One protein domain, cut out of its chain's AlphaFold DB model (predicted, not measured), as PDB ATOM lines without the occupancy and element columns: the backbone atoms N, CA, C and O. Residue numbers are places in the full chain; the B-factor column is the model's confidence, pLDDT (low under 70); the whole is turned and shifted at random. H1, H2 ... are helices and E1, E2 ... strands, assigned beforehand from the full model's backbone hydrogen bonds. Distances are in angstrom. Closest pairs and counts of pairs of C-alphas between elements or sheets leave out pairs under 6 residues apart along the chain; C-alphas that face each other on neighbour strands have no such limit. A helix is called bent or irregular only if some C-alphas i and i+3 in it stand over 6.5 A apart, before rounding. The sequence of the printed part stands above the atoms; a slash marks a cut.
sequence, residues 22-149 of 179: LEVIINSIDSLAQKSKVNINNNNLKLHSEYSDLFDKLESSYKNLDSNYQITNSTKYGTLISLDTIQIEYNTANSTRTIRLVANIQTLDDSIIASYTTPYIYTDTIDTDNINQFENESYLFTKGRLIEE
ATOM      1  N   LEU A  22      21.053  28.576  56.875       96.44
ATOM      2  CA  LEU A  22      20.535  29.697  56.103       96.44
ATOM      3  C   LEU A  22      21.644  30.696  55.755       96.44
ATOM      4  O   LEU A  22      21.761  31.095  54.599       96.44
ATOM      5  N   GLU A  23      22.476  31.070  56.727       95.69
ATOM      6  CA  GLU A  23      23.587  32.001  56.504       95.69
ATOM      7  C   GLU A  23      24.599  31.443  55.507       95.69
ATOM      8  O   GLU A  23      25.008  32.153  54.589       95.69
ATOM      9  N   VAL A  24      24.970  30.166  55.634       96.44
ATOM     10  CA  VAL A  24      25.885  29.522  54.681       96.44
ATOM     11  C   VAL A  24      25.292  29.529  53.270       96.44
ATOM     12  O   VAL A  24      25.988  29.886  52.319       96.44
ATOM     13  N   ILE A  25      24.005  29.205  53.118       97.00
ATOM     14  CA  ILE A  25      23.323  29.202  51.815       97.00
ATOM     15  C   ILE A  25      23.264  30.616  51.224       97.00
ATOM     16  O   ILE A  25      23.669  30.818  50.080       97.00
ATOM     17  N   ILE A  26      22.841  31.616  51.994       95.62
ATOM     18  CA  ILE A  26      22.778  33.019  51.554       95.62
ATOM     19  C   ILE A  26      24.163  33.515  51.119       95.62
ATOM     20  O   ILE A  26      24.299  34.082  50.032       95.62
ATOM     21  N   ASN A  27      25.198  33.243  51.916       95.06
ATOM     22  CA  ASN A  27      26.575  33.621  51.599       95.06
ATOM     23  C   ASN A  27      27.098  32.891  50.353       95.06
ATOM     24  O   ASN A  27      27.850  33.460  49.559       95.06
ATOM     25  N   SER A  28      26.691  31.636  50.148       95.12
ATOM     26  CA  SER A  28      27.049  30.878  48.951       95.12
ATOM     27  C   SER A  28      26.406  31.448  47.682       95.12
ATOM     28  O   SER A  28      27.065  31.480  46.645       95.12
ATOM     29  N   ILE A  29      25.186  31.992  47.770       96.31
ATOM     30  CA  ILE A  29      24.522  32.706  46.667       96.31
ATOM     31  C   ILE A  29      25.250  34.019  46.349       96.31
ATOM     32  O   ILE A  29      25.493  34.324  45.181       96.31
ATOM     33  N   ASP A  30      25.672  34.773  47.366       94.75
ATOM     34  CA  ASP A  30      26.470  35.987  47.151       94.75
ATOM     35  C   ASP A  30      27.828  35.659  46.509       94.75
ATOM     36  O   ASP A  30      28.259  36.320  45.561       94.75
ATOM     37  N   SER A  31      28.486  34.588  46.964       92.50
ATOM     38  CA  SER A  31      29.735  34.102  46.368       92.50
ATOM     39  C   SER A  31      29.542  33.631  44.926       92.50
ATOM     40  O   SER A  31      30.384  33.909  44.069       92.50
ATOM     41  N   LEU A  32      28.430  32.949  44.646       93.38
ATOM     42  CA  LEU A  32      28.046  32.523  43.307       93.38
ATOM     43  C   LEU A  32      27.934  33.725  42.370       93.38
ATOM     44  O   LEU A  32      28.548  33.697  41.307       93.38
ATOM     45  N   ALA A  33      27.216  34.776  42.776       93.12
ATOM     46  CA  ALA A  33      27.048  35.982  41.971       93.12
ATOM     47  C   ALA A  33      28.398  36.643  41.646       93.12
ATOM     48  O   ALA A  33      28.680  36.978  40.496       93.12
ATOM     49  N   GLN A  34      29.285  36.765  42.638       92.38
ATOM     50  CA  GLN A  34      30.627  37.319  42.427       92.38
ATOM     51  C   GLN A  34      31.458  36.478  41.446       92.38
ATOM     52  O   GLN A  34      32.112  37.024  40.558       92.38
ATOM     53  N   LYS A  35      31.428  35.145  41.584       89.31
ATOM     54  CA  LYS A  35      32.190  34.226  40.724       89.31
ATOM     55  C   LYS A  35      31.642  34.160  39.303       89.31
ATOM     56  O   LYS A  35      32.420  34.033  38.364       89.31
ATOM     57  N   SER A  36      30.325  34.227  39.133       88.06
ATOM     58  CA  SER A  36      29.684  34.129  37.822       88.06
ATOM     59  C   SER A  36      29.825  35.398  36.991       88.06
ATOM     60  O   SER A  36      29.754  35.307  35.769       88.06
ATOM     61  N   LYS A  37      30.095  36.552  37.622       87.44
ATOM     62  CA  LYS A  37      30.233  37.863  36.967       87.44
ATOM     63  C   LYS A  37      31.052  37.834  35.677       87.44
ATOM     64  O   LYS A  37      30.667  38.458  34.695       87.44
ATOM     65  N   VAL A  38      32.176  37.118  35.679       82.31
ATOM     66  CA  VAL A  38      33.115  37.062  34.545       82.31
ATOM     67  C   VAL A  38      32.567  36.320  33.322       82.31
ATOM     68  O   VAL A  38      33.100  36.483  32.231       82.31
ATOM     69  N   ASN A  39      31.506  35.529  33.498       81.06
ATOM     70  CA  ASN A  39      30.909  34.681  32.464       81.06
ATOM     71  C   ASN A  39      29.498  35.136  32.060       81.06
ATOM     72  O   ASN A  39      28.846  34.472  31.249       81.06
ATOM     73  N   ILE A  40      29.006  36.234  32.640       84.50
ATOM     74  CA  ILE A  40      27.717  36.815  32.273       84.50
ATOM     75  C   ILE A  40      27.880  37.525  30.931       84.50
ATOM     76  O   ILE A  40      28.563  38.546  30.838       84.50
ATOM     77  N   ASN A  41      27.230  36.985  29.900       74.62
ATOM     78  CA  ASN A  41      27.074  37.668  28.621       74.62
ATOM     79  C   ASN A  41      25.719  38.369  28.598       74.62
ATOM     80  O   ASN A  41      24.693  37.735  28.868       74.62
ATOM     81  N   ASN A  42      25.728  39.652  28.225       80.75
ATOM     82  CA  ASN A  42      24.565  40.539  28.227       80.75
ATOM     83  C   ASN A  42      23.957  40.736  29.636       80.75
ATOM     84  O   ASN A  42      24.015  39.888  30.520       80.75
ATOM     85  N   ASN A  43      23.329  41.885  29.849       87.88
ATOM     86  CA  ASN A  43      22.747  42.240  31.136       87.88
ATOM     87  C   ASN A  43      21.389  41.567  31.396       87.88
ATOM     88  O   ASN A  43      20.850  41.695  32.490       87.88
ATOM     89  N   ASN A  44      20.819  40.858  30.418       92.12
ATOM     90  CA  ASN A  44      19.549  40.148  30.569       92.12
ATOM     91  C   ASN A  44      19.759  38.776  31.223       92.12
ATOM     92  O   ASN A  44      20.151  37.813  30.554       92.12
ATOM     93  N   LEU A  45      19.454  38.689  32.515       94.56
ATOM     94  CA  LEU A  45      19.591  37.479  33.316       94.56
ATOM     95  C   LEU A  45      18.248  36.777  33.472       94.56
ATOM     96  O   LEU A  45      17.239  37.395  33.806       94.56
ATOM     97  N   LYS A  46      18.249  35.461  33.298       95.06
ATOM     98  CA  LYS A  46      17.155  34.596  33.716       95.06
ATOM     99  C   LYS A  46      17.578  33.872  34.983       95.06
ATOM    100  O   LYS A  46      18.641  33.263  35.019       95.06
ATOM    101  N   LEU A  47      16.756  33.949  36.018       95.81
ATOM    102  CA  LEU A  47      17.029  33.317  37.302       95.81
ATOM    103  C   LEU A  47      16.043  32.174  37.529       95.81
ATOM    104  O   LEU A  47      14.884  32.258  37.120       95.81
ATOM    105  N   HIS A  48      16.504  31.105  38.166       95.69
ATOM    106  CA  HIS A  48      15.657  29.989  38.559       95.69
ATOM    107  C   HIS A  48      16.076  29.436  39.921       95.69
ATOM    108  O   HIS A  48      17.262  29.299  40.218       95.69
ATOM    109  N   SER A  49      15.074  29.124  40.734       94.69
ATOM    110  CA  SER A  49      15.193  28.441  42.017       94.69
ATOM    111  C   SER A  49      13.859  27.756  42.301       94.69
ATOM    112  O   SER A  49      12.806  28.323  42.004       94.69
ATOM    113  N   GLU A  50      13.899  26.569  42.899       92.94
ATOM    114  CA  GLU A  50      12.695  25.869  43.365       92.94
ATOM    115  C   GLU A  50      12.033  26.577  44.560       92.94
ATOM    116  O   GLU A  50      10.826  26.468  44.768       92.94
ATOM    117  N   TYR A  51      12.819  27.341  45.326       93.12
ATOM    118  CA  TYR A  51      12.368  28.084  46.502       93.12
ATOM    119  C   TYR A  51      12.270  29.579  46.191       93.12
ATOM    120  O   TYR A  51      13.247  30.175  45.722       93.12
ATOM    121  N   SER A  52      11.123  30.194  46.499       93.31
ATOM    122  CA  SER A  52      10.858  31.622  46.258       93.31
ATOM    123  C   SER A  52      11.822  32.532  47.014       93.31
ATOM    124  O   SER A  52      12.381  33.446  46.422       93.31
ATOM    125  N   ASP A  53      12.111  32.235  48.281       93.75
ATOM    126  CA  ASP A  53      13.009  33.071  49.093       93.75
ATOM    127  C   ASP A  53      14.438  33.083  48.535       93.75
ATOM    128  O   ASP A  53      15.146  34.091  48.580       93.75
ATOM    129  N   LEU A  54      14.866  31.957  47.958       95.69
ATOM    130  CA  LEU A  54      16.166  31.860  47.304       95.69
ATOM    131  C   LEU A  54      16.173  32.528  45.933       95.69
ATOM    132  O   LEU A  54      17.207  33.066  45.546       95.69
ATOM    133  N   PHE A  55      15.042  32.544  45.220       95.94
ATOM    134  CA  PHE A  55      14.892  33.354  44.013       95.94
ATOM    135  C   PHE A  55      15.057  34.845  44.340       95.94
ATOM    136  O   PHE A  55      15.889  35.508  43.723       95.94
ATOM    137  N   ASP A  56      14.351  35.344  45.357       96.25
ATOM    138  CA  ASP A  56      14.413  36.749  45.779       96.25
ATOM    139  C   ASP A  56      15.823  37.135  46.245       96.25
ATOM    140  O   ASP A  56      16.346  38.209  45.913       96.25
ATOM    141  N   LYS A  57      16.483  36.233  46.984       96.44
ATOM    142  CA  LYS A  57      17.883  36.407  47.378       96.44
ATOM    143  C   LYS A  57      18.804  36.449  46.159       96.44
ATOM    144  O   LYS A  57      19.639  37.344  46.087       96.44
ATOM    145  N   LEU A  58      18.651  35.527  45.208       95.94
ATOM    146  CA  LEU A  58      19.452  35.474  43.984       95.94
ATOM    147  C   LEU A  58      19.289  36.760  43.162       95.94
ATOM    148  O   LEU A  58      20.284  37.369  42.771       95.94
ATOM    149  N   GLU A  59      18.050  37.214  42.962       96.19
ATOM    150  CA  GLU A  59      17.734  38.479  42.293       96.19
ATOM    151  C   GLU A  59      18.414  39.662  42.987       96.19
ATOM    152  O   GLU A  59      19.083  40.469  42.335       96.19
ATOM    153  N   SER A  60      18.301  39.733  44.312       96.62
ATOM    154  CA  SER A  60      18.925  40.787  45.111       96.62
ATOM    155  C   SER A  60      20.452  40.763  44.994       96.62
ATOM    156  O   SER A  60      21.068  41.810  44.796       96.62
ATOM    157  N   SER A  61      21.079  39.586  45.063       96.19
ATOM    158  CA  SER A  61      22.534  39.427  44.945       96.19
ATOM    159  C   SER A  61      23.059  39.906  43.593       96.19
ATOM    160  O   SER A  61      24.055  40.627  43.552       96.19
ATOM    161  N   TYR A  62      22.377  39.581  42.489       95.06
ATOM    162  CA  TYR A  62      22.782  40.053  41.163       95.06
ATOM    163  C   TYR A  62      22.526  41.549  40.966       95.06
ATOM    164  O   TYR A  62      23.410  42.245  40.473       95.06
ATOM    165  N   LYS A  63      21.384  42.088  41.407       94.12
ATOM    166  CA  LYS A  63      21.125  43.539  41.319       94.12
ATOM    167  C   LYS A  63      22.107  44.373  42.144       94.12
ATOM    168  O   LYS A  63      22.486  45.463  41.725       94.12
ATOM    169  N   ASN A  64      22.533  43.860  43.299       94.31
ATOM    170  CA  ASN A  64      23.551  44.506  44.128       94.31
ATOM    171  C   ASN A  64      24.952  44.423  43.505       94.31
ATOM    172  O   ASN A  64      25.794  45.279  43.771       94.31
ATOM    173  N   LEU A  65      25.211  43.393  42.699       93.00
ATOM    174  CA  LEU A  65      26.484  43.201  42.010       93.00
ATOM    175  C   LEU A  65      26.669  44.170  40.835       93.00
ATOM    176  O   LEU A  65      27.770  44.694  40.644       93.00
ATOM    177  N   ASP A  66      25.614  44.370  40.043       91.31
ATOM    178  CA  ASP A  66      25.556  45.342  38.952       91.31
ATOM    179  C   ASP A  66      24.105  45.797  38.736       91.31
ATOM    180  O   ASP A  66      23.222  45.004  38.398       91.31
ATOM    181  N   SER A  67      23.858  47.098  38.896       89.06
ATOM    182  CA  SER A  67      22.526  47.687  38.744       89.06
ATOM    183  C   SER A  67      22.002  47.651  37.307       89.06
ATOM    184  O   SER A  67      20.814  47.885  37.090       89.06
ATOM    185  N   ASN A  68      22.858  47.361  36.322       91.88
ATOM    186  CA  ASN A  68      22.450  47.242  34.928       91.88
ATOM    187  C   ASN A  68      21.832  45.881  34.599       91.88
ATOM    188  O   ASN A  68      21.237  45.749  33.526       91.88
ATOM    189  N   TYR A  69      21.967  44.877  35.472       94.00
ATOM    190  CA  TYR A  69      21.359  43.570  35.253       94.00
ATOM    191  C   TYR A  69      19.829  43.649  35.286       94.00
ATOM    192  O   TYR A  69      19.217  44.165  36.221       94.00
ATOM    193  N   GLN A  70      19.207  43.098  34.249       93.25
ATOM    194  CA  GLN A  70      17.763  43.024  34.073       93.25
ATOM    195  C   GLN A  70      17.316  41.578  34.237       93.25
ATOM    196  O   GLN A  70      17.671  40.713  33.435       93.25
ATOM    197  N   ILE A  71      16.520  41.320  35.272       93.88
ATOM    198  CA  ILE A  71      15.941  39.998  35.497       93.88
ATOM    199  C   ILE A  71      14.743  39.824  34.563       93.88
ATOM    200  O   ILE A  71      13.841  40.661  34.530       93.88
ATOM    201  N   THR A  72      14.739  38.748  33.777       92.12
ATOM    202  CA  THR A  72      13.709  38.477  32.772       92.12
ATOM    203  C   THR A  72      13.196  37.044  32.840       92.12
ATOM    204  O   THR A  72      13.955  36.094  33.015       92.12
ATOM    205  N   ASN A  73      11.890  36.886  32.615       88.81
ATOM    206  CA  ASN A  73      11.238  35.587  32.416       88.81
ATOM    207  C   ASN A  73      11.101  35.220  30.928       88.81
ATOM    208  O   ASN A  73      10.501  34.200  30.585       88.81
ATOM    209  N   SER A  74      11.638  36.055  30.034       86.56
ATOM    210  CA  SER A  74      11.580  35.847  28.590       86.56
ATOM    211  C   SER A  74      12.317  34.576  28.157       86.56
ATOM    212  O   SER A  74      13.227  34.074  28.820       86.56
ATOM    213  N   THR A  75      11.946  34.069  26.984       83.19
ATOM    214  CA  THR A  75      12.718  33.053  26.256       83.19
ATOM    215  C   THR A  75      13.992  33.633  25.641       83.19
ATOM    216  O   THR A  75      14.904  32.883  25.317       83.19
ATOM    217  N   LYS A  76      14.079  34.965  25.522       85.12
ATOM    218  CA  LYS A  76      15.278  35.700  25.109       85.12
ATOM    219  C   LYS A  76      16.021  36.202  26.348       85.12
ATOM    220  O   LYS A  76      15.604  37.192  26.948       85.12
ATOM    221  N   TYR A  77      17.103  35.526  26.713       89.31
ATOM    222  CA  TYR A  77      18.000  35.894  27.809       89.31
ATOM    223  C   TYR A  77      19.455  35.705  27.373       89.31
ATOM    224  O   TYR A  77      19.722  34.935  26.453       89.31
ATOM    225  N   GLY A  78      20.378  36.432  28.005       89.81
ATOM    226  CA  GLY A  78      21.814  36.275  27.765       89.81
ATOM    227  C   GLY A  78      22.418  35.197  28.654       89.81
ATOM    228  O   GLY A  78      23.136  34.326  28.179       89.81
ATOM    229  N   THR A  79      22.069  35.201  29.941       92.88
ATOM    230  CA  THR A  79      22.585  34.221  30.908       92.88
ATOM    231  C   THR A  79      21.455  33.672  31.778       92.88
ATOM    232  O   THR A  79      20.682  34.443  32.340       92.88
ATOM    233  N   LEU A  80      21.343  32.348  31.891       93.56
ATOM    234  CA  LEU A  80      20.495  31.647  32.857       93.56
ATOM    235  C   LEU A  80      21.348  31.217  34.048       93.56
ATOM    236  O   LEU A  80      22.356  30.541  33.867       93.56
ATOM    237  N   ILE A  81      20.910  31.558  35.256       94.38
ATOM    238  CA  ILE A  81      21.458  31.043  36.512       94.38
ATOM    239  C   ILE A  81      20.351  30.274  37.222       94.38
ATOM    240  O   ILE A  81      19.332  30.847  37.606       94.38
ATOM    241  N   SER A  82      20.565  28.978  37.401       95.12
ATOM    242  CA  SER A  82      19.621  28.072  38.042       95.12
ATOM    243  C   SER A  82      20.247  27.471  39.287       95.12
ATOM    244  O   SER A  82      21.269  26.793  39.184       95.12
ATOM    245  N   LEU A  83      19.642  27.691  40.453       94.50
ATOM    246  CA  LEU A  83      19.942  26.893  41.640       94.50
ATOM    247  C   LEU A  83      19.306  25.516  41.439       94.50
ATOM    248  O   LEU A  83      18.113  25.430  41.171       94.50
ATOM    249  N   ASP A  84      20.126  24.473  41.485       88.50
ATOM    250  CA  ASP A  84      19.743  23.115  41.089       88.50
ATOM    251  C   ASP A  84      19.585  22.204  42.302       88.50
ATOM    252  O   ASP A  84      18.582  21.527  42.473       88.50
ATOM    253  N   THR A  85      20.576  22.192  43.193       90.00
ATOM    254  CA  THR A  85      20.550  21.300  44.354       90.00
ATOM    255  C   THR A  85      21.068  22.003  45.589       90.00
ATOM    256  O   THR A  85      22.115  22.650  45.554       90.00
ATOM    257  N   ILE A  86      20.350  21.813  46.693       93.62
ATOM    258  CA  ILE A  86      20.776  22.179  48.040       93.62
ATOM    259  C   ILE A  86      20.740  20.909  48.866       93.62
ATOM    260  O   ILE A  86      19.704  20.260  48.972       93.62
ATOM    261  N   GLN A  87      21.884  20.539  49.419       94.94
ATOM    262  CA  GLN A  87      22.021  19.330  50.209       94.94
ATOM    263  C   GLN A  87      22.777  19.659  51.483       94.94
ATOM    264  O   GLN A  87      23.859  20.240  51.439       94.94
ATOM    265  N   ILE A  88      22.187  19.287  52.611       96.12
ATOM    266  CA  ILE A  88      22.777  19.460  53.931       96.12
ATOM    267  C   ILE A  88      22.879  18.080  54.557       96.12
ATOM    268  O   ILE A  88      21.905  17.325  54.589       96.12
ATOM    269  N   GLU A  89      24.068  17.748  55.030       95.88
ATOM    270  CA  GLU A  89      24.366  16.463  55.642       95.88
ATOM    271  C   GLU A  89      25.036  16.674  56.982       95.88
ATOM    272  O   GLU A  89      25.971  17.468  57.094       95.88
ATOM    273  N   TYR A  90      24.578  15.924  57.973       94.50
ATOM    274  CA  TYR A  90      25.191  15.857  59.286       94.50
ATOM    275  C   TYR A  90      25.757  14.464  59.485       94.50
ATOM    276  O   TYR A  90      25.031  13.480  59.378       94.50
ATOM    277  N   ASN A  91      27.045  14.376  59.769       92.06
ATOM    278  CA  ASN A  91      27.718  13.132  60.083       92.06
ATOM    279  C   ASN A  91      27.993  13.106  61.588       92.06
ATOM    280  O   ASN A  91      28.805  13.887  62.088       92.06
ATOM    281  N   THR A  92      27.304  12.215  62.298       88.94
ATOM    282  CA  THR A  92      27.407  12.086  63.760       88.94
ATOM    283  C   THR A  92      28.744  11.505  64.201       88.94
ATOM    284  O   THR A  92      29.279  11.943  65.215       88.94
ATOM    285  N   ALA A  93      29.323  10.586  63.423       87.25
ATOM    286  CA  ALA A  93      30.596   9.942  63.746       87.25
ATOM    287  C   ALA A  93      31.748  10.946  63.855       87.25
ATOM    288  O   ALA A  93      32.604  10.837  64.732       87.25
ATOM    289  N   ASN A  94      31.733  11.959  62.985       88.75
ATOM    290  CA  ASN A  94      32.787  12.967  62.909       88.75
ATOM    291  C   ASN A  94      32.333  14.342  63.422       88.75
ATOM    292  O   ASN A  94      33.101  15.303  63.351       88.75
ATOM    293  N   SER A  95      31.086  14.447  63.891       91.06
ATOM    294  CA  SER A  95      30.434  15.701  64.282       91.06
ATOM    295  C   SER A  95      30.558  16.788  63.206       91.06
ATOM    296  O   SER A  95      30.841  17.950  63.500       91.06
ATOM    297  N   THR A  96      30.412  16.415  61.932       93.00
ATOM    298  CA  THR A  96      30.567  17.347  60.808       93.00
ATOM    299  C   THR A  96      29.243  17.678  60.153       93.00
ATOM    300  O   THR A  96      28.354  16.841  60.018       93.00
ATOM    301  N   ARG A  97      29.139  18.916  59.682       95.44
ATOM    302  CA  ARG A  97      28.085  19.366  58.784       95.44
ATOM    303  C   ARG A  97      28.697  19.681  57.431       95.44
ATOM    304  O   ARG A  97      29.715  20.360  57.355       95.44
ATOM    305  N   THR A  98      28.060  19.219  56.360       95.94
ATOM    306  CA  THR A  98      28.406  19.576  54.981       95.94
ATOM    307  C   THR A  98      27.195  20.176  54.286       95.94
ATOM    308  O   THR A  98      26.138  19.556  54.225       95.94
ATOM    309  N   ILE A  99      27.356  21.382  53.746       96.56
ATOM    310  CA  ILE A  99      26.342  22.098  52.972       96.56
ATOM    311  C   ILE A  99      26.850  22.230  51.543       96.56
ATOM    312  O   ILE A  99      27.910  22.809  51.295       96.56
ATOM    313  N   ARG A 100      26.077  21.707  50.597       94.69
ATOM    314  CA  ARG A 100      26.369  21.740  49.169       94.69
ATOM    315  C   ARG A 100      25.274  22.501  48.435       94.69
ATOM    316  O   ARG A 100      24.128  22.065  48.422       94.69
ATOM    317  N   LEU A 101      25.653  23.601  47.791       94.75
ATOM    318  CA  LEU A 101      24.820  24.326  46.833       94.75
ATOM    319  C   LEU A 101      25.378  24.086  45.432       94.75
ATOM    320  O   LEU A 101      26.550  24.350  45.171       94.75
ATOM    321  N   VAL A 102      24.546  23.611  44.518       92.94
ATOM    322  CA  VAL A 102      24.897  23.437  43.110       92.94
ATOM    323  C   VAL A 102      24.086  24.420  42.288       92.94
ATOM    324  O   VAL A 102      22.860  24.451  42.387       92.94
ATOM    325  N   ALA A 103      24.774  25.213  41.471       93.62
ATOM    326  CA  ALA A 103      24.136  26.076  40.492       93.62
ATOM    327  C   ALA A 103      24.611  25.741  39.079       93.62
ATOM    328  O   ALA A 103      25.800  25.511  38.843       93.62
ATOM    329  N   ASN A 104      23.672  25.757  38.141       93.12
ATOM    330  CA  ASN A 104      23.919  25.616  36.717       93.12
ATOM    331  C   ASN A 104      23.839  26.994  36.067       93.12
ATOM    332  O   ASN A 104      22.843  27.705  36.219       93.12
ATOM    333  N   ILE A 105      24.892  27.367  35.345       91.56
ATOM    334  CA  ILE A 105      24.958  28.630  34.618       91.56
ATOM    335  C   ILE A 105      25.066  28.321  33.136       91.56
ATOM    336  O   ILE A 105      25.919  27.538  32.715       91.56
ATOM    337  N   GLN A 106      24.179  28.928  32.357       91.62
ATOM    338  CA  GLN A 106      24.137  28.791  30.910       91.62
ATOM    339  C   GLN A 106      24.182  30.172  30.275       91.62
ATOM    340  O   GLN A 106      23.279  30.979  30.480       91.62
ATOM    341  N   THR A 107      25.210  30.425  29.484       89.19
ATOM    342  CA  THR A 107      25.392  31.678  28.759       89.19
ATOM    343  C   THR A 107      25.130  31.433  27.278       89.19
ATOM    344  O   THR A 107      25.706  30.521  26.680       89.19
ATOM    345  N   LEU A 108      24.242  32.237  26.702       84.56
ATOM    346  CA  LEU A 108      23.911  32.274  25.285       84.56
ATOM    347  C   LEU A 108      24.664  33.438  24.648       84.56
ATOM    348  O   LEU A 108      24.441  34.602  24.982       84.56
ATOM    349  N   ASP A 109      25.550  33.108  23.726       78.62
ATOM    350  CA  ASP A 109      26.093  34.039  22.743       78.62
ATOM    351  C   ASP A 109      25.576  33.626  21.358       78.62
ATOM    352  O   ASP A 109      25.197  32.468  21.195       78.62
ATOM    353  N   ASP A 110      25.546  34.532  20.376       73.25
ATOM    354  CA  ASP A 110      24.788  34.466  19.101       73.25
ATOM    355  C   ASP A 110      24.792  33.114  18.339       73.25
ATOM    356  O   ASP A 110      23.935  32.864  17.489       73.25
ATOM    357  N   SER A 111      25.734  32.217  18.631       70.50
ATOM    358  CA  SER A 111      25.757  30.829  18.143       70.50
ATOM    359  C   SER A 111      26.354  29.797  19.120       70.50
ATOM    360  O   SER A 111      26.477  28.624  18.762       70.50
ATOM    361  N   ILE A 112      26.718  30.191  20.346       74.00
ATOM    362  CA  ILE A 112      27.434  29.346  21.311       74.00
ATOM    363  C   ILE A 112      26.665  29.307  22.630       74.00
ATOM    364  O   ILE A 112      26.381  30.338  23.236       74.00
ATOM    365  N   ILE A 113      26.377  28.091  23.097       82.81
ATOM    366  CA  ILE A 113      25.866  27.846  24.445       82.81
ATOM    367  C   ILE A 113      27.039  27.363  25.294       82.81
ATOM    368  O   ILE A 113      27.522  26.245  25.115       82.81
ATOM    369  N   ALA A 114      27.490  28.201  26.221       85.56
ATOM    370  CA  ALA A 114      28.429  27.797  27.258       85.56
ATOM    371  C   ALA A 114      27.629  27.393  28.496       85.56
ATOM    372  O   ALA A 114      26.795  28.154  28.975       85.56
ATOM    373  N   SER A 115      27.848  26.186  29.008       88.38
ATOM    374  CA  SER A 115      27.179  25.700  30.217       88.38
ATOM    375  C   SER A 115      28.205  25.160  31.190       88.38
ATOM    376  O   SER A 115      29.090  24.399  30.803       88.38
ATOM    377  N   TYR A 116      28.082  25.549  32.452       87.88
ATOM    378  CA  TYR A 116      28.937  25.042  33.509       87.88
ATOM    379  C   TYR A 116      28.174  24.936  34.825       87.88
ATOM    380  O   TYR A 116      27.264  25.714  35.124       87.88
ATOM    381  N   THR A 117      28.581  23.960  35.622       89.88
ATOM    382  CA  THR A 117      28.049  23.722  36.958       89.88
ATOM    383  C   THR A 117      29.066  24.209  37.975       89.88
ATOM    384  O   THR A 117      30.248  23.875  37.897       89.88
ATOM    385  N   THR A 118      28.614  25.001  38.940       86.81
ATOM    386  CA  THR A 118      29.460  25.540  40.004       86.81
ATOM    387  C   THR A 118      28.978  25.024  41.358       86.81
ATOM    388  O   THR A 118      27.985  25.527  41.890       86.81
ATOM    389  N   PRO A 119      29.655  24.015  41.936       89.81
ATOM    390  CA  PRO A 119      29.369  23.583  43.292       89.81
ATOM    391  C   PRO A 119      30.022  24.535  44.302       89.81
ATOM    392  O   PRO A 119      31.208  24.857  44.211       89.81
ATOM    393  N   TYR A 120      29.256  24.942  45.303       90.94
ATOM    394  CA  TYR A 120      29.757  25.507  46.544       90.94
ATOM    395  C   TYR A 120      29.618  24.450  47.636       90.94
ATOM    396  O   TYR A 120      28.539  23.893  47.823       90.94
ATOM    397  N   ILE A 121      30.717  24.157  48.326       93.56
ATOM    398  CA  ILE A 121      30.761  23.178  49.411       93.56
ATOM    399  C   ILE A 121      31.327  23.885  50.633       93.56
ATOM    400  O   ILE A 121      32.407  24.474  50.566       93.56
ATOM    401  N   TYR A 122      30.585  23.821  51.728       94.38
ATOM    402  CA  TYR A 122      31.004  24.292  53.036       94.38
ATOM    403  C   TYR A 122      30.956  23.125  54.013       94.38
ATOM    404  O   TYR A 122      29.951  22.416  54.071       94.38
ATOM    405  N   THR A 123      32.032  22.938  54.771       94.75
ATOM    406  CA  THR A 123      32.137  21.876  55.767       94.75
ATOM    407  C   THR A 123      32.707  22.443  57.052       94.75
ATOM    408  O   THR A 123      33.738  23.117  57.027       94.75
ATOM    409  N   ASP A 124      32.053  22.143  58.166       93.88
ATOM    410  CA  ASP A 124      32.518  22.496  59.500       93.88
ATOM    411  C   ASP A 124      32.170  21.429  60.539       93.88
ATOM    412  O   ASP A 124      31.483  20.445  60.261       93.88
ATOM    413  N   THR A 125      32.714  21.612  61.740       92.62
ATOM    414  CA  THR A 125      32.426  20.780  62.906       92.62
ATOM    415  C   THR A 125      31.341  21.456  63.731       92.62
ATOM    416  O   THR A 125      31.475  22.630  64.084       92.62
ATOM    417  N   ILE A 126      30.280  20.720  64.044       92.31
ATOM    418  CA  ILE A 126      29.135  21.210  64.811       92.31
ATOM    419  C   ILE A 126      28.732  20.205  65.887       92.31
ATOM    420  O   ILE A 126      29.077  19.030  65.816       92.31
ATOM    421  N   ASP A 127      27.938  20.660  66.851       89.62
ATOM    422  CA  ASP A 127      27.224  19.762  67.753       89.62
ATOM    423  C   ASP A 127      26.036  19.122  67.012       89.62
ATOM    424  O   ASP A 127      25.005  19.764  66.787       89.62
ATOM    425  N   THR A 128      26.204  17.865  66.598       87.69
ATOM    426  CA  THR A 128      25.181  17.095  65.877       87.69
ATOM    427  C   THR A 128      24.024  16.644  66.765       87.69
ATOM    428  O   THR A 128      22.997  16.239  66.229       87.69
ATOM    429  N   ASP A 129      24.134  16.749  68.091       86.69
ATOM    430  CA  ASP A 129      23.007  16.470  68.992       86.69
ATOM    431  C   ASP A 129      22.017  17.644  69.019       86.69
ATOM    432  O   ASP A 129      20.847  17.492  69.375       86.69
ATOM    433  N   ASN A 130      22.468  18.825  68.588       90.00
ATOM    434  CA  ASN A 130      21.678  20.044  68.557       90.00
ATOM    435  C   ASN A 130      21.645  20.662  67.149       90.00
ATOM    436  O   ASN A 130      21.939  21.842  66.965       90.00
ATOM    437  N   ILE A 131      21.267  19.869  66.136       92.56
ATOM    438  CA  ILE A 131      21.135  20.351  64.745       92.56
ATOM    439  C   ILE A 131      20.084  21.458  64.591       92.56
ATOM    440  O   ILE A 131      20.253  22.355  63.770       92.56
ATOM    441  N   ASN A 132      19.035  21.439  65.419       91.62
ATOM    442  CA  ASN A 132      17.905  22.364  65.320       91.62
ATOM    443  C   ASN A 132      18.320  23.833  65.486       91.62
ATOM    444  O   ASN A 132      17.645  24.714  64.970       91.62
ATOM    445  N   GLN A 133      19.437  24.110  66.168       92.44
ATOM    446  CA  GLN A 133      19.955  25.476  66.303       92.44
ATOM    447  C   GLN A 133      20.532  26.038  64.989       92.44
ATOM    448  O   GLN A 133      20.675  27.251  64.847       92.44
ATOM    449  N   PHE A 134      20.893  25.165  64.042       93.25
ATOM    450  CA  PHE A 134      21.461  25.538  62.746       93.25
ATOM    451  C   PHE A 134      20.423  25.536  61.621       93.25
ATOM    452  O   PHE A 134      20.647  26.168  60.583       93.25
ATOM    453  N   GLU A 135      19.307  24.837  61.817       94.62
ATOM    454  CA  GLU A 135      18.192  24.774  60.878       94.62
ATOM    455  C   GLU A 135      17.199  25.911  61.111       94.62
ATOM    456  O   GLU A 135      17.056  26.439  62.210       94.62
ATOM    457  N   ASN A 136      16.483  26.292  60.057       93.88
ATOM    458  CA  ASN A 136      15.391  27.243  60.158       93.88
ATOM    459  C   ASN A 136      14.065  26.518  59.916       93.88
ATOM    460  O   ASN A 136      13.823  25.982  58.834       93.88
ATOM    461  N   GLU A 137      13.184  26.527  60.915       91.38
ATOM    462  CA  GLU A 137      11.898  25.826  60.839       91.38
ATOM    463  C   GLU A 137      11.008  26.313  59.689       91.38
ATOM    464  O   GLU A 137      10.269  25.514  59.112       91.38
ATOM    465  N   SER A 138      11.120  27.593  59.322       93.19
ATOM    466  CA  SER A 138      10.340  28.213  58.249       93.19
ATOM    467  C   SER A 138      10.821  27.818  56.852       93.19
ATOM    468  O   SER A 138      10.055  27.923  55.897       93.19
ATOM    469  N   TYR A 139      12.070  27.356  56.711       92.62
ATOM    470  CA  TYR A 139      12.698  27.117  55.413       92.62
ATOM    471  C   TYR A 139      13.135  25.663  55.253       92.62
ATOM    472  O   TYR A 139      14.178  25.242  55.755       92.62
ATOM    473  N   LEU A 140      12.371  24.893  54.472       91.69
ATOM    474  CA  LEU A 140      12.643  23.469  54.233       91.69
ATOM    475  C   LEU A 140      14.023  23.204  53.613       91.69
ATOM    476  O   LEU A 140      14.651  22.210  53.958       91.69
ATOM    477  N   PHE A 141      14.527  24.107  52.768       92.44
ATOM    478  CA  PHE A 141      15.858  23.990  52.154       92.44
ATOM    479  C   PHE A 141      17.019  24.117  53.151       92.44
ATOM    480  O   PHE A 141      18.170  23.888  52.789       92.44
ATOM    481  N   THR A 142      16.739  24.521  54.393       95.38
ATOM    482  CA  THR A 142      17.738  24.584  55.467       95.38
ATOM    483  C   THR A 142      17.801  23.302  56.289       95.38
ATOM    484  O   THR A 142      18.665  23.203  57.156       95.38
ATOM    485  N   LYS A 143      16.914  22.335  56.029       94.38
ATOM    486  CA  LYS A 143      16.886  21.059  56.740       94.38
ATOM    487  C   LYS A 143      17.821  20.062  56.079       94.38
ATOM    488  O   LYS A 143      17.815  19.909  54.857       94.38
ATOM    489  N   GLY A 144      18.629  19.397  56.892       91.19
ATOM    490  CA  GLY A 144      19.566  18.384  56.438       91.19
ATOM    491  C   GLY A 144      19.120  16.968  56.738       91.19
ATOM    492  O   GLY A 144      18.140  16.718  57.436       91.19
ATOM    493  N   ARG A 145      19.882  16.022  56.197       92.31
ATOM    494  CA  ARG A 145      19.769  14.610  56.551       92.31
ATOM    495  C   ARG A 145      20.859  14.232  57.544       92.31
ATOM    496  O   ARG A 145      22.019  14.609  57.369       92.31
ATOM    497  N   LEU A 146      20.481  13.462  58.555       89.94
ATOM    498  CA  LEU A 146      21.430  12.799  59.436       89.94
ATOM    499  C   LEU A 146      21.959  11.555  58.719       89.94
ATOM    500  O   LEU A 146      21.181  10.713  58.274       89.94
ATOM    501  N   ILE A 147      23.274  11.471  58.566       86.06
ATOM    502  CA  ILE A 147      23.960  10.274  58.100       86.06
ATOM    503  C   ILE A 147      24.450   9.562  59.352       86.06
ATOM    504  O   ILE A 147      25.443   9.960  59.962       86.06
ATOM    505  N   GLU A 148      23.711   8.532  59.741       71.94
ATOM    506  CA  GLU A 148      24.194   7.541  60.693       71.94
ATOM    507  C   GLU A 148      25.153   6.603  59.953       71.94
ATOM    508  O   GLU A 148      24.978   6.346  58.757       71.94
ATOM    509  N   GLU A 149      26.198   6.123  60.627       63.34
ATOM    510  CA  GLU A 149      27.038   5.086  60.033       63.34
ATOM    511  C   GLU A 149      26.157   3.881  59.685       63.34
ATOM    512  O   GLU A 149      25.393   3.406  60.529       63.34
TER     513      GLU A 149
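This is residues 22 to 149 of the 179 residues of an uncharacterized protein of Ignavibacteriae bacterium HGW-Ignavibacteriae-4 (UniProt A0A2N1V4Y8). A long, twisted sheet, with the hairpins E2-E3 and E3-E4 making its length, has two helices packed on one and the same face, H1 over E3 and E4 and H2 over E1, touching each other at a steep tilt of 47 degrees. Short E1 and E5 lie beside opposite ends of E2, and small H3 grazes the sheet's E5 end. The printed part has 128 residues, in the order H1 E1 H2 E2 E3 E4 H3 E5, mixed in class and in strand directions. It is only just compact, close to loose, with a radius of gyration of the C-alphas of 16.4 A, and spans 52 by 26 by 21 A.

E2, residues 79 to 91, is 36.4 A long; E3, 96 to 109, 41.8 A; E4, 112 to 125, 42.8 A. E1 is residues 44 to 48 and E5 145 to 147, ending at C-alpha 147 (23.960, 10.274, 58.100). H1, residues 22 to 39, begins at C-alpha 22 (20.535, 29.697, 56.103) and is 26.3 A long; H2, 52 to 65, is 19.9 A; H3 is 128 to 133. H1 is irregular, but only just, with C-alphas 35 and 38 6.9 A apart; H3 is irregular, with C-alphas 129 and 132 8.6 A apart.

E2, E3 and E4 form a meander, each the antiparallel neighbour of the one before: N 87 and O 100 are 2.9 A apart, N 101 and O 120 2.9 A. E1 and E5 lie on one side of E2, both parallel to it, with N 46 to O 79 at 2.8 A and N 147 to O 90 at 2.8 A; E3 lies on the other side. E1, H2 and E2 form a strand-helix-strand unit, two parallel strands with a helix between, its crossover left-handed. H1 has a height over the sheet of 8.9 A; H2, on the same face, 9.6 A, over E1. Residues 26 to 34 of H1 touch H2, closest at the C-alphas of Asp 30 and Ser 61, 5.7 A, at a steep tilt of 47 degrees. H3 only grazes the sheet with residues 128 to 131; its closest C-alphas to E2 are Thr 128 and Tyr 90, 6.7 A. Every O i to N i+4 pair is within hydrogen-bond range in H2, 12 of 14 in H1 and 0 of 2 in H3, where 1 of 3 O i to N i+3 pairs is.

The C-alphas farthest apart, of Asp 110 and Asp 129, are 53.1 A apart. The printed part has no cut; the links H2 to E2 and H3 to E5 are long. Mean pLDDT of the printed part is 91.0, with residue 149 under 70.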